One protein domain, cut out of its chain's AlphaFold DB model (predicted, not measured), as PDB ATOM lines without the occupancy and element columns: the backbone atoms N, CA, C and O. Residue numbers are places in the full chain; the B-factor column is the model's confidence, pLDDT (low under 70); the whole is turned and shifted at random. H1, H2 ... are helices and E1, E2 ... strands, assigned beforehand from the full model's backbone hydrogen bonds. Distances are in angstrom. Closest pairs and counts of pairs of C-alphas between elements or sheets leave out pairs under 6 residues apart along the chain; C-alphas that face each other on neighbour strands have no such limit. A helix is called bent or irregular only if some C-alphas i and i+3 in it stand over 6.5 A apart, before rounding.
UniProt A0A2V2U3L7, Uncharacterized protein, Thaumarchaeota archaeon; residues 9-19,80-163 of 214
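Overview. This is residues 9 to 19 and 80 to 163 of the 214 residues of an uncharacterized protein of Thaumarchaeota archaeon (UniProt A0A2V2U3L7). A strongly twisted sheet of five parallel strands forms the middle of three layers, with H1 on one face and H2 and H3 side by side on the other. H1 has most of its sheet contacts with edge strand E3, while H2 and H3 cover the strands E2, E4 and E1. The printed part has 95 residues, with named elements in the order E1 E2 H1 E3 H2 E4 H3 E5: three helices and five strands, a mixed class. The sheet runs E3 E2 E4 E1 E5, and the whole is compact and rounded, with a radius of gyration of the C-alphas of 13.0 A and spans of 35 by 32 by 20 A.

Arrangement. E1, residues 11 to 17, is an inner strand of the sheet. E2, residues 81 to 87, is apart from E1. H1, residues 88 to 104, is on one face of the sheet. E3, residues 108 to 114, is parallel to E2 at 20 degrees, with N 84 and O 110 2.8 A apart, within hydrogen-bond range. The closest C-alphas of H1 and E3 are those of Gly 88 and His 114, 4.6 A apart. E2, H1 and E3 make a strand-helix-strand unit, two parallel neighbour strands with a helix between, its crossover right-handed. H2, residues 116 to 124, is on the opposite face at a height over the sheet of 8.8 A. E4, residues 132 to 136, is parallel to E2 at 8 degrees, N 87 to O 134 being 2.8 A, and to E1 at 11 degrees, N 13 to O 133 being 3.0 A. H3, residues 138 to 145, is on the same face as H2, 9.3 A over the sheet. H2 and H3 touch at a shallow tilt of 12 degrees, the same way; their closest C-alphas, those of Ile 117 and Pro 140, are 5.1 A apart. E5, residues 155 to 161, is parallel to E1 at 34 degrees, with N 14 and O 156 2.8 A apart. Two split strand-helix-strand units, their strands not neighbours, also have right-handed crossovers: E3, H2, E4, with E2 between the two strands in the sheet, and E4, H3, E5, with E1 between the two strands in the sheet. Every O i to N i+4 pair is within hydrogen-bond range in H2, but 3 of 4 in H3 and 5 of 13 in H1, where 7 of 14 O i to N i+3 pairs are.

Along the chain. E1 begins at C-alpha 11 (104.816, 50.691, 94.131) and is 19.4 A long, as is E2. H1 measures 24.5 A, with a kink of 47 degrees near residue 95; it is irregular, C-alphas 89 and 92 being 7.6 A apart. E3 measures 20.3 A, H2 12.4 A, E4 13.6 A and H3 10.7 A. E5, 17.5 A, ends at C-alpha 161 (110.792, 63.940, 108.269).

Size, cuts and confidence. The farthest C-alphas, those of Ser 19 and Gly 106, are 39.7 A apart. Residues 20 to 79 are not printed, and C-alphas 19 and 80 are 39.6 A apart across the cut. Of the links that are printed whole, none is long. Mean pLDDT of the printed part is 86.5; residues 9 to 19 are under 70.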
ATOM      1  N   ILE A   9      99.530  46.052  94.139       50.41
ATOM      2  CA  ILE A   9     100.136  47.374  94.343       50.41
ATOM      3  C   ILE A   9     101.472  47.377  93.608       50.41
ATOM      4  O   ILE A   9     102.319  46.507  93.828       50.41
ATOM      5  N   GLN A  10     101.642  48.325  92.692       42.97
ATOM      6  CA  GLN A  10     102.811  48.354  91.816       42.97
ATOM      7  C   GLN A  10     104.018  48.973  92.522       42.97
ATOM      8  O   GLN A  10     105.144  48.642  92.168       42.97
ATOM      9  N   VAL A  11     103.785  49.866  93.492       45.75
ATOM     10  CA  VAL A  11     104.816  50.691  94.131       45.75
ATOM     11  C   VAL A  11     104.389  51.055  95.559       45.75
ATOM     12  O   VAL A  11     103.320  51.643  95.752       45.75
ATOM     13  N   ILE A  12     105.249  50.758  96.538       53.19
ATOM     14  CA  ILE A  12     105.213  51.390  97.859       53.19
ATOM     15  C   ILE A  12     106.355  52.396  97.948       53.19
ATOM     16  O   ILE A  12     107.519  52.049  97.752       53.19
ATOM     17  N   ILE A  13     106.023  53.639  98.278       56.72
ATOM     18  CA  ILE A  13     107.009  54.700  98.470       56.72
ATOM     19  C   ILE A  13     106.950  55.146  99.934       56.72
ATOM     20  O   ILE A  13     105.875  55.426 100.460       56.72
ATOM     21  N   TYR A  14     108.094  55.173 100.611       43.62
ATOM     22  CA  TYR A  14     108.163  55.315 102.061       43.62
ATOM     23  C   TYR A  14     108.996  56.514 102.531       43.62
ATOM     24  O   TYR A  14     110.113  56.747 102.062       43.62
ATOM     25  N   CYS A  15     108.479  57.269 103.499       41.53
ATOM     26  CA  CYS A  15     109.236  58.316 104.183       41.53
ATOM     27  C   CYS A  15     109.842  57.773 105.489       41.53
ATOM     28  O   CYS A  15     109.109  57.485 106.434       41.53
ATOM     29  N   ALA A  16     111.168  57.643 105.555       39.19
ATOM     30  CA  ALA A  16     111.876  57.112 106.715       39.19
ATOM     31  C   ALA A  16     112.090  58.164 107.812       39.19
ATOM     32  O   ALA A  16     112.570  59.265 107.558       39.19
ATOM     33  N   TRP A  17     111.808  57.801 109.063       42.12
ATOM     34  CA  TRP A  17     112.154  58.618 110.225       42.12
ATOM     35  C   TRP A  17     113.657  58.547 110.511       42.12
ATOM     36  O   TRP A  17     114.238  57.466 110.597       42.12
ATOM     37  N   VAL A  18     114.298  59.698 110.719       38.16
ATOM     38  CA  VAL A  18     115.681  59.739 111.210       38.16
ATOM     39  C   VAL A  18     115.664  59.618 112.734       38.16
ATOM     40  O   VAL A  18     115.441  60.599 113.437       38.16
ATOM     41  N   SER A  19     115.938  58.422 113.260       34.59
ATOM     42  CA  SER A  19     116.190  58.237 114.694       34.59
ATOM     43  C   SER A  19     117.510  58.915 115.096       34.59
ATOM     44  O   SER A  19     118.567  58.685 114.496       34.59
ATOM     45  N   GLY A  80      93.283  56.157  81.402       84.56
ATOM     46  CA  GLY A  80      92.993  55.527  82.681       84.56
ATOM     47  C   GLY A  80      93.324  56.436  83.860       84.56
ATOM     48  O   GLY A  80      94.141  57.350  83.746       84.56
ATOM     49  N   ASP A  81      92.665  56.170  84.985       90.75
ATOM     50  CA  ASP A  81      92.958  56.800  86.271       90.75
ATOM     51  C   ASP A  81      94.044  56.011  87.013       90.75
ATOM     52  O   ASP A  81      94.017  54.777  87.026       90.75
ATOM     53  N   VAL A  82      94.956  56.731  87.665       93.12
ATOM     54  CA  VAL A  82      95.919  56.201  88.634       93.12
ATOM     55  C   VAL A  82      95.417  56.526  90.035       93.12
ATOM     56  O   VAL A  82      95.267  57.698  90.395       93.12
ATOM     57  N   ASN A  83      95.150  55.483  90.819       94.81
ATOM     58  CA  ASN A  83      94.652  55.589  92.185       94.81
ATOM     59  C   ASN A  83      95.832  55.580  93.153       94.81
ATOM     60  O   ASN A  83      96.585  54.605  93.209       94.81
ATOM     61  N   VAL A  84      95.997  56.658  93.911       96.31
ATOM     62  CA  VAL A  84      97.116  56.829  94.838       96.31
ATOM     63  C   VAL A  84      96.574  57.060  96.238       96.31
ATOM     64  O   VAL A  84      95.876  58.041  96.479       96.31
ATOM     65  N   LEU A  85      96.933  56.169  97.155       97.56
ATOM     66  CA  LEU A  85      96.637  56.307  98.576       97.56
ATOM     67  C   LEU A  85      97.913  56.771  99.285       97.56
ATOM     68  O   LEU A  85      98.975  56.186  99.065       97.56
ATOM     69  N   TYR A  86      97.854  57.842 100.072       96.69
ATOM     70  CA  TYR A  86      99.058  58.445 100.650       96.69
ATOM     71  C   TYR A  86      98.865  58.992 102.064       96.69
ATOM     72  O   TYR A  86      97.788  59.424 102.455       96.69
ATOM     73  N   ALA A  87      99.962  59.063 102.816       95.56
ATOM     74  CA  ALA A  87      99.974  59.640 104.151       95.56
ATOM     75  C   ALA A  87      99.459  61.091 104.166       95.56
ATOM     76  O   ALA A  87      99.821  61.909 103.319       95.56
ATOM     77  N   GLY A  88      98.688  61.450 105.192       94.12
ATOM     78  CA  GLY A  88      98.054  62.760 105.331       94.12
ATOM     79  C   GLY A  88      99.048  63.926 105.361       94.12
ATOM     80  O   GLY A  88      98.747  65.019 104.883       94.12
ATOM     81  N   SER A  89     100.276  63.696 105.834       91.50
ATOM     82  CA  SER A  89     101.361  64.687 105.778       91.50
ATOM     83  C   SER A  89     101.774  65.070 104.350       91.50
ATOM     84  O   SER A  89     102.381  66.123 104.156       91.50
ATOM     85  N   LEU A  90     101.417  64.266 103.344       94.12
ATOM     86  CA  LEU A  90     101.739  64.484 101.935       94.12
ATOM     87  C   LEU A  90     100.611  65.168 101.148       94.12
ATOM     88  O   LEU A  90     100.840  65.539  99.999       94.12
ATOM     89  N   ILE A  91      99.432  65.402 101.742       95.38
ATOM     90  CA  ILE A  91      98.252  65.970 101.050       95.38
ATOM     91  C   ILE A  91      98.613  67.190 100.197       95.38
ATOM     92  O   ILE A  91      98.353  67.211  98.998       95.38
ATOM     93  N   SER A  92      99.303  68.173 100.782       94.81
ATOM     94  CA  SER A  92      99.647  69.412 100.075       94.81
ATOM     95  C   SER A  92     100.506  69.168  98.827       94.81
ATOM     96  O   SER A  92     100.223  69.720  97.762       94.81
ATOM     97  N   VAL A  93     101.540  68.323  98.909       94.12
ATOM     98  CA  VAL A  93     102.409  68.045  97.752       94.12
ATOM     99  C   VAL A  93     101.700  67.172  96.718       94.12
ATOM    100  O   VAL A  93     101.835  67.413  95.515       94.12
ATOM    101  N   MET A  94     100.901  66.205  97.170       95.06
ATOM    102  CA  MET A  94     100.173  65.306  96.285       95.06
ATOM    103  C   MET A  94      99.111  66.056  95.480       95.06
ATOM    104  O   MET A  94      99.046  65.892  94.266       95.06
ATOM    105  N   GLU A  95      98.360  66.958  96.106       94.81
ATOM    106  CA  GLU A  95      97.280  67.693  95.441       94.81
ATOM    107  C   GLU A  95      97.776  68.883  94.613       94.81
ATOM    108  O   GLU A  95      97.221  69.176  93.556       94.81
ATOM    109  N   THR A  96      98.829  69.579  95.056       95.06
ATOM    110  CA  THR A  96      99.269  70.822  94.391       95.06
ATOM    111  C   THR A  96     100.413  70.634  93.401       95.06
ATOM    112  O   THR A  96     100.668  71.536  92.597       95.06
ATOM    113  N   LYS A  97     101.133  69.503  93.456       93.94
ATOM    114  CA  LYS A  97     102.299  69.230  92.599       93.94
ATOM    115  C   LYS A  97     102.168  67.918  91.844       93.94
ATOM    116  O   LYS A  97     102.190  67.936  90.617       93.94
ATOM    117  N   VAL A  98     102.037  66.801  92.558       93.25
ATOM    118  CA  VAL A  98     102.108  65.467  91.941       93.25
ATOM    119  C   VAL A  98     100.883  65.199  91.075       93.25
ATOM    120  O   VAL A  98     101.038  64.943  89.888       93.25
ATOM    121  N   GLY A  99      99.676  65.322  91.622       92.38
ATOM    122  CA  GLY A  99      98.428  65.075  90.904       92.38
ATOM    123  C   GLY A  99      98.287  65.894  89.615       92.38
ATOM    124  O   GLY A  99      98.056  65.305  88.559       92.38
ATOM    125  N   PRO A 100      98.512  67.224  89.638       92.19
ATOM    126  CA  PRO A 100      98.506  68.038  88.425       92.19
ATOM    127  C   PRO A 100      99.501  67.569  87.355       92.19
ATOM    128  O   PRO A 100      99.198  67.658  86.166       92.19
ATOM    129  N   ALA A 101     100.658  67.019  87.742       90.94
ATOM    130  CA  ALA A 101     101.660  66.546  86.791       90.94
ATOM    131  C   ALA A 101     101.196  65.328  85.964       90.94
ATOM    132  O   ALA A 101     101.637  65.176  84.825       90.94
ATOM    133  N   PHE A 102     100.269  64.504  86.473       87.62
ATOM    134  CA  PHE A 102      99.719  63.353  85.733       87.62
ATOM    135  C   PHE A 102      98.931  63.769  84.487       87.62
ATOM    136  O   PHE A 102      98.934  63.041  83.492       87.62
ATOM    137  N   SER A 103      98.330  64.966  84.495       80.31
ATOM    138  CA  SER A 103      97.609  65.492  83.331       80.31
ATOM    139  C   SER A 103      98.512  65.618  82.098       80.31
ATOM    140  O   SER A 103      98.092  65.301  80.987       80.31
ATOM    141  N   HIS A 104      99.785  65.979  82.295       84.94
ATOM    142  CA  HIS A 104     100.780  66.056  81.222       84.94
ATOM    143  C   HIS A 104     101.206  64.682  80.694       84.94
ATOM    144  O   HIS A 104     101.713  64.588  79.580       84.94
ATOM    145  N   LEU A 105     100.993  63.620  81.474       86.31
ATOM    146  CA  LEU A 105     101.312  62.239  81.107       86.31
ATOM    147  C   LEU A 105     100.142  61.528  80.408       86.31
ATOM    148  O   LEU A 105     100.288  60.382  79.991       86.31
ATOM    149  N   GLY A 106      98.986  62.189  80.274       86.25
ATOM    150  CA  GLY A 106      97.789  61.607  79.664       86.25
ATOM    151  C   GLY A 106      97.053  60.599  80.553       86.25
ATOM    152  O   GLY A 106      96.278  59.802  80.023       86.25
ATOM    153  N   TYR A 107      97.282  60.640  81.871       87.25
ATOM    154  CA  TYR A 107      96.593  59.826  82.878       87.25
ATOM    155  C   TYR A 107      95.748  60.701  83.809       87.25
ATOM    156  O   TYR A 107      96.128  61.824  84.148       87.25
ATOM    157  N   GLY A 108      94.613  60.171  84.261       90.94
ATOM    158  CA  GLY A 108      93.854  60.766  85.355       90.94
ATOM    159  C   GLY A 108      94.512  60.468  86.703       90.94
ATOM    160  O   GLY A 108      95.131  59.420  86.884       90.94
ATOM    161  N   TYR A 109      94.387  61.385  87.659       94.25
ATOM    162  CA  TYR A 109      94.904  61.216  89.016       94.25
ATOM    163  C   TYR A 109      93.756  61.167  90.024       94.25
ATOM    164  O   TYR A 109      92.912  62.068  90.050       94.25
ATOM    165  N   LYS A 110      93.731  60.122  90.856       95.44
ATOM    166  CA  LYS A 110      92.765  59.928  91.945       95.44
ATOM    167  C   LYS A 110      93.525  59.716  93.248       95.44
ATOM    168  O   LYS A 110      93.948  58.607  93.557       95.44
ATOM    169  N   GLY A 111      93.744  60.813  93.964       95.38
ATOM    170  CA  GLY A 111      94.448  60.834  95.238       95.38
ATOM    171  C   GLY A 111      93.504  60.788  96.437       95.38
ATOM    172  O   GLY A 111      92.466  61.446  96.415       95.38
ATOM    173  N   GLU A 112      93.879  60.050  97.478       97.44
ATOM    174  CA  GLU A 112      93.185  60.016  98.768       97.44
ATOM    175  C   GLU A 112      94.226  59.985  99.900       97.44
ATOM    176  O   GLU A 112      95.203  59.236  99.821       97.44
ATOM    177  N   GLY A 113      94.048  60.828 100.925       95.94
ATOM    178  CA  GLY A 113      95.033  61.010 101.993       95.94
ATOM    179  C   GLY A 113      94.507  60.712 103.398       95.94
ATOM    180  O   GLY A 113      93.565  61.377 103.831       95.94
ATOM    181  N   HIS A 114      95.153  59.801 104.143       96.50
ATOM    182  CA  HIS A 114      94.820  59.495 105.548       96.50
ATOM    183  C   HIS A 114      96.043  59.135 106.407       96.50
ATOM    184  O   HIS A 114      97.191  59.344 106.025       96.50
ATOM    185  N   GLY A 115      95.820  58.620 107.621       95.38
ATOM    186  CA  GLY A 115      96.892  58.021 108.410       95.38
ATOM    187  C   GLY A 115      97.416  56.744 107.744       95.38
ATOM    188  O   GLY A 115      96.642  55.911 107.281       95.38
ATOM    189  N   SER A 116      98.738  56.556 107.702       95.25
ATOM    190  CA  SER A 116      99.330  55.430 106.964       95.25
ATOM    191  C   SER A 116      98.919  54.054 107.498       95.25
ATOM    192  O   SER A 116      98.830  53.107 106.719       95.25
ATOM    193  N   ILE A 117      98.631  53.927 108.801       95.44
ATOM    194  CA  ILE A 117      98.130  52.670 109.380       95.44
ATOM    195  C   ILE A 117      96.704  52.409 108.893       95.44
ATOM    196  O   ILE A 117      96.387  51.281 108.514       95.44
ATOM    197  N   GLN A 118      95.865  53.446 108.868       97.19
ATOM    198  CA  GLN A 118      94.514  53.375 108.320       97.19
ATOM    199  C   GLN A 118      94.540  52.968 106.845       97.19
ATOM    200  O   GLN A 118      93.816  52.055 106.459       97.19
ATOM    201  N   ASP A 119      95.401  53.590 106.041       97.19
ATOM    202  CA  ASP A 119      95.538  53.275 104.620       97.19
ATOM    203  C   ASP A 119      95.956  51.817 104.385       97.19
ATOM    204  O   ASP A 119      95.320  51.113 103.600       97.19
ATOM    205  N   ALA A 120      96.965  51.324 105.113       96.25
ATOM    206  CA  ALA A 120      97.383  49.926 105.028       96.25
ATOM    207  C   ALA A 120      96.257  48.959 105.434       96.25
ATOM    208  O   ALA A 120      96.033  47.956 104.759       96.25
ATOM    209  N   ASN A 121      95.504  49.271 106.495       97.00
ATOM    210  CA  ASN A 121      94.362  48.453 106.912       97.00
ATOM    211  C   ASN A 121      93.252  48.447 105.841       97.00
ATOM    212  O   ASN A 121      92.732  47.386 105.519       97.00
ATOM    213  N   MET A 122      92.929  49.590 105.219       97.81
ATOM    214  CA  MET A 122      91.939  49.646 104.131       97.81
ATOM    215  C   MET A 122      92.345  48.812 102.912       97.81
ATOM    216  O   MET A 122      91.476  48.262 102.236       97.81
ATOM    217  N   ILE A 123      93.644  48.721 102.621       96.69
ATOM    218  CA  ILE A 123      94.180  47.850 101.569       96.69
ATOM    219  C   ILE A 123      93.996  46.376 101.952       96.69
ATOM    220  O   ILE A 123      93.469  45.599 101.156       96.69
ATOM    221  N   ILE A 124      94.404  45.994 103.166       96.44
ATOM    222  CA  ILE A 124      94.319  44.612 103.670       96.44
ATOM    223  C   ILE A 124      92.867  44.129 103.720       96.44
ATOM    224  O   ILE A 124      92.564  43.026 103.270       96.44
ATOM    225  N   ASP A 125      91.963  44.983 104.194       96.62
ATOM    226  CA  ASP A 125      90.537  44.687 104.318       96.62
ATOM    227  C   ASP A 125      89.793  44.737 102.969       96.62
ATOM    228  O   ASP A 125      88.587  44.494 102.910       96.62
ATOM    229  N   GLY A 126      90.476  45.087 101.871       94.88
ATOM    230  CA  GLY A 126      89.880  45.182 100.536       94.88
ATOM    231  C   GLY A 126      88.899  46.350 100.364       94.88
ATOM    232  O   GLY A 126      88.033  46.314  99.492       94.88
ATOM    233  N   GLN A 127      89.012  47.393 101.188       96.38
ATOM    234  CA  GLN A 127      88.202  48.613 101.089       96.38
ATOM    235  C   GLN A 127      88.755  49.600 100.051       96.38
ATOM    236  O   GLN A 127      88.015  50.442  99.529       96.38
ATOM    237  N   ARG A 128      90.061  49.524  99.771       94.94
ATOM    238  CA  ARG A 128      90.764  50.317  98.757       94.94
ATOM    239  C   ARG A 128      91.706  49.433  97.951       94.94
ATOM    240  O   ARG A 128      92.321  48.516  98.481       94.94
ATOM    241  N   PHE A 129      91.842  49.756  96.668       94.44
ATOM    242  CA  PHE A 129      92.701  49.040  95.720       94.44
ATOM    243  C   PHE A 129      93.601  50.034  94.972       94.44
ATOM    244  O   PHE A 129      93.389  50.267  93.779       94.44
ATOM    245  N   PRO A 130      94.535  50.702  95.672       95.44
ATOM    246  CA  PRO A 130      95.386  51.699  95.043       95.44
ATOM    247  C   PRO A 130      96.371  51.052  94.064       95.44
ATOM    248  O   PRO A 130      96.851  49.942  94.284       95.44
ATOM    249  N   ASP A 131      96.716  51.782  93.005       93.25
ATOM    250  CA  ASP A 131      97.828  51.420  92.128       93.25
ATOM    251  C   ASP A 131      99.173  51.734  92.820       93.25
ATOM    252  O   ASP A 131     100.156  51.007  92.646       93.25
ATOM    253  N   VAL A 132      99.198  52.792  93.648       94.00
ATOM    254  CA  VAL A 132     100.365  53.254  94.417       94.00
ATOM    255  C   VAL A 132      99.970  53.564  95.863       94.00
ATOM    256  O   VAL A 132      99.009  54.299  96.099       94.00
ATOM    257  N   PHE A 133     100.748  53.063  96.823       96.00
ATOM    258  CA  PHE A 133     100.640  53.431  98.236       96.00
ATOM    259  C   PHE A 133     101.880  54.218  98.685       96.00
ATOM    260  O   PHE A 133     103.009  53.795  98.437       96.00
ATOM    261  N   ILE A 134     101.689  55.367  99.339       95.19
ATOM    262  CA  ILE A 134     102.784  56.207  99.843       95.19
ATOM    263  C   ILE A 134     102.641  56.397 101.357       95.19
ATOM    264  O   ILE A 134     101.883  57.249 101.817       95.19
ATOM    265  N   GLY A 135     103.367  55.595 102.136       92.25
ATOM    266  CA  GLY A 135     103.250  55.538 103.595       92.25
ATOM    267  C   GLY A 135     104.353  56.278 104.363       92.25
ATOM    268  O   GLY A 135     105.426  56.582 103.839       92.25
ATOM    269  N   VAL A 136     104.090  56.527 105.648       88.75
ATOM    270  CA  VAL A 136     105.031  57.011 106.677       88.75
ATOM    271  C   VAL A 136     104.981  56.031 107.864       88.75
ATOM    272  O   VAL A 136     103.920  55.492 108.146       88.75
ATOM    273  N   GLY A 137     106.100  55.767 108.556       83.38
ATOM    274  CA  GLY A 137     106.255  54.564 109.401       83.38
ATOM    275  C   GLY A 137     106.568  53.223 108.698       83.38
ATOM    276  O   GLY A 137     105.943  52.858 107.706       83.38
ATOM    277  N   GLU A 138     107.488  52.440 109.268       84.56
ATOM    278  CA  GLU A 138     107.838  51.092 108.781       84.56
ATOM    279  C   GLU A 138     106.643  50.127 108.869       84.56
ATOM    280  O   GLU A 138     106.383  49.357 107.949       84.56
ATOM    281  N   GLN A 139     105.862  50.224 109.949       88.75
ATOM    282  CA  GLN A 139     104.762  49.306 110.253       88.75
ATOM    283  C   GLN A 139     103.680  49.226 109.150       88.75
ATOM    284  O   GLN A 139     103.311  48.112 108.781       88.75
ATOM    285  N   PRO A 140     103.126  50.334 108.611       91.50
ATOM    286  CA  PRO A 140     102.219  50.269 107.464       91.50
ATOM    287  C   PRO A 140     102.780  49.535 106.244       91.50
ATOM    288  O   PRO A 140     102.020  48.886 105.534       91.50
ATOM    289  N   ILE A 141     104.090  49.637 105.998       89.56
ATOM    290  CA  ILE A 141     104.738  49.023 104.836       89.56
ATOM    291  C   ILE A 141     104.916  47.521 105.045       89.56
ATOM    292  O   ILE A 141     104.472  46.728 104.214       89.56
ATOM    293  N   THR A 142     105.500  47.122 106.177       89.75
ATOM    294  CA  THR A 142     105.742  45.706 106.492       89.75
ATOM    295  C   THR A 142     104.439  44.923 106.588       89.75
ATOM    296  O   THR A 142     104.354  43.825 106.054       89.75
ATOM    297  N   LYS A 143     103.361  45.529 107.112       91.25
ATOM    298  CA  LYS A 143     102.003  44.959 107.072       91.25
ATOM    299  C   LYS A 143     101.556  44.512 105.675       91.25
ATOM    300  O   LYS A 143     100.837  43.525 105.569       91.25
ATOM    301  N   LEU A 144     101.926  45.242 104.621       94.19
ATOM    302  CA  LEU A 144     101.538  44.921 103.244       94.19
ATOM    303  C   LEU A 144     102.480  43.903 102.597       94.19
ATOM    304  O   LEU A 144     102.017  43.020 101.870       94.19
ATOM    305  N   ILE A 145     103.783  44.025 102.862       91.75
ATOM    306  CA  ILE A 145     104.811  43.113 102.342       91.75
ATOM    307  C   ILE A 145     104.649  41.717 102.951       91.75
ATOM    308  O   ILE A 145     104.579  40.734 102.210       91.75
ATOM    309  N   ASP A 146     104.502  41.644 104.273       93.44
ATOM    310  CA  ASP A 146     104.442  40.401 105.048       93.44
ATOM    311  C   ASP A 146     103.029  39.795 105.110       93.44
ATOM    312  O   ASP A 146     102.817  38.757 105.743       93.44
ATOM    313  N   ASN A 147     102.040  40.423 104.459       94.12
ATOM    314  CA  ASN A 147     100.690  39.870 104.366       94.12
ATOM    315  C   ASN A 147     100.705  38.490 103.679       94.12
ATOM    316  O   ASN A 147     101.582  38.192 102.869       94.12
ATOM    317  N   ASN A 148      99.703  37.648 103.947       92.50
ATOM    318  CA  ASN A 148      99.565  36.351 103.285       92.50
ATOM    319  C   ASN A 148      98.180  36.204 102.620       92.50
ATOM    320  O   ASN A 148      97.194  36.001 103.331       92.50
ATOM    321  N   PRO A 149      98.078  36.280 101.277       91.81
ATOM    322  CA  PRO A 149      99.172  36.478 100.320       91.81
ATOM    323  C   PRO A 149      99.745  37.901 100.374       91.81
ATOM    324  O   PRO A 149      99.033  38.847 100.710       91.81
ATOM    325  N   SER A 150     101.016  38.057 100.003       92.94
ATOM    326  CA  SER A 150     101.684  39.366 100.003       92.94
ATOM    327  C   SER A 150     100.959  40.355  99.087       92.94
ATOM    328  O   SER A 150     100.614  40.020  97.949       92.94
ATOM    329  N   LEU A 151     100.708  41.566  99.594       93.19
ATOM    330  CA  LEU A 151      99.972  42.621  98.883       93.19
ATOM    331  C   LEU A 151     100.907  43.618  98.187       93.19
ATOM    332  O   LEU A 151     100.466  44.355  97.302       93.19
ATOM    333  N   ALA A 152     102.194  43.606  98.537       89.56
ATOM    334  CA  ALA A 152     103.239  44.391  97.896       89.56
ATOM    335  C   ALA A 152     104.565  43.623  97.871       89.56
ATOM    336  O   ALA A 152     104.954  43.001  98.850       89.56
ATOM    337  N   LYS A 153     105.277  43.677  96.743       87.44
ATOM    338  CA  LYS A 153     106.505  42.885  96.540       87.44
ATOM    339  C   LYS A 153     107.790  43.612  96.927       87.44
ATOM    340  O   LYS A 153     108.819  42.964  97.079       87.44
ATOM    341  N   TRP A 154     107.748  44.938  96.976       88.19
ATOM    342  CA  TRP A 154     108.900  45.795  97.222       88.19
ATOM    343  C   TRP A 154     108.438  47.162  97.726       88.19
ATOM    344  O   TRP A 154     107.300  47.576  97.483       88.19
ATOM    345  N   ASP A 155     109.351  47.867  98.377       88.31
ATOM    346  CA  ASP A 155     109.210  49.245  98.823       88.31
ATOM    347  C   ASP A 155     110.480  50.060  98.531       88.31
ATOM    348  O   ASP A 155     111.547  49.521  98.231       88.31
ATOM    349  N   LEU A 156     110.350  51.388  98.563       90.69
ATOM    350  CA  LEU A 156     111.466  52.311  98.375       90.69
ATOM    351  C   LEU A 156     111.363  53.504  99.327       90.69
ATOM    352  O   LEU A 156     110.400  54.270  99.277       90.69
ATOM    353  N   GLY A 157     112.409  53.722 100.124       85.88
ATOM    354  CA  GLY A 157     112.584  54.953 100.892       85.88
ATOM    355  C   GLY A 157     112.924  56.145  99.987       85.88
ATOM    356  O   GLY A 157     113.901  56.081  99.243       85.88
ATOM    357  N   PHE A 158     112.156  57.237 100.050       83.62
ATOM    358  CA  PHE A 158     112.345  58.411  99.171       83.62
ATOM    359  C   PHE A 158     112.463  59.753  99.901       83.62
ATOM    360  O   PHE A 158     112.946  60.728  99.326       83.62
ATOM    361  N   ALA A 159     111.999  59.821 101.145       84.25
ATOM    362  CA  ALA A 159     111.957  61.043 101.934       84.25
ATOM    363  C   ALA A 159     112.238  60.739 103.409       84.25
ATOM    364  O   ALA A 159     112.224  59.580 103.825       84.25
ATOM    365  N   SER A 160     112.490  61.785 104.190       82.19
ATOM    366  CA  SER A 160     112.517  61.729 105.649       82.19
ATOM    367  C   SER A 160     111.863  62.969 106.254       82.19
ATOM    368  O   SER A 160     111.786  64.012 105.603       82.19
ATOM    369  N   ASP A 161     111.387  62.844 107.493       79.75
ATOM    370  CA  ASP A 161     110.792  63.940 108.269       79.75
ATOM    371  C   ASP A 161     111.313  63.930 109.721       79.75
ATOM    372  O   ASP A 161     111.948  62.966 110.166       79.75
ATOM    373  N   GLU A 162     111.059  65.016 110.453       83.06
ATOM    374  CA  GLU A 162     111.429  65.207 111.858       83.06
ATOM    375  C   GLU A 162     110.206  65.583 112.706       83.06
ATOM    376  O   GLU A 162     109.347  66.375 112.311       83.06
ATOM    377  N   LEU A 163     110.119  65.007 113.909       84.50
ATOM    378  CA  LEU A 163     109.005  65.265 114.809       84.50
ATOM    379  C   LEU A 163     109.285  66.551 115.579       84.50
ATOM    380  O   LEU A 163     110.310  66.686 116.244       84.50
TER     381      LEU A 163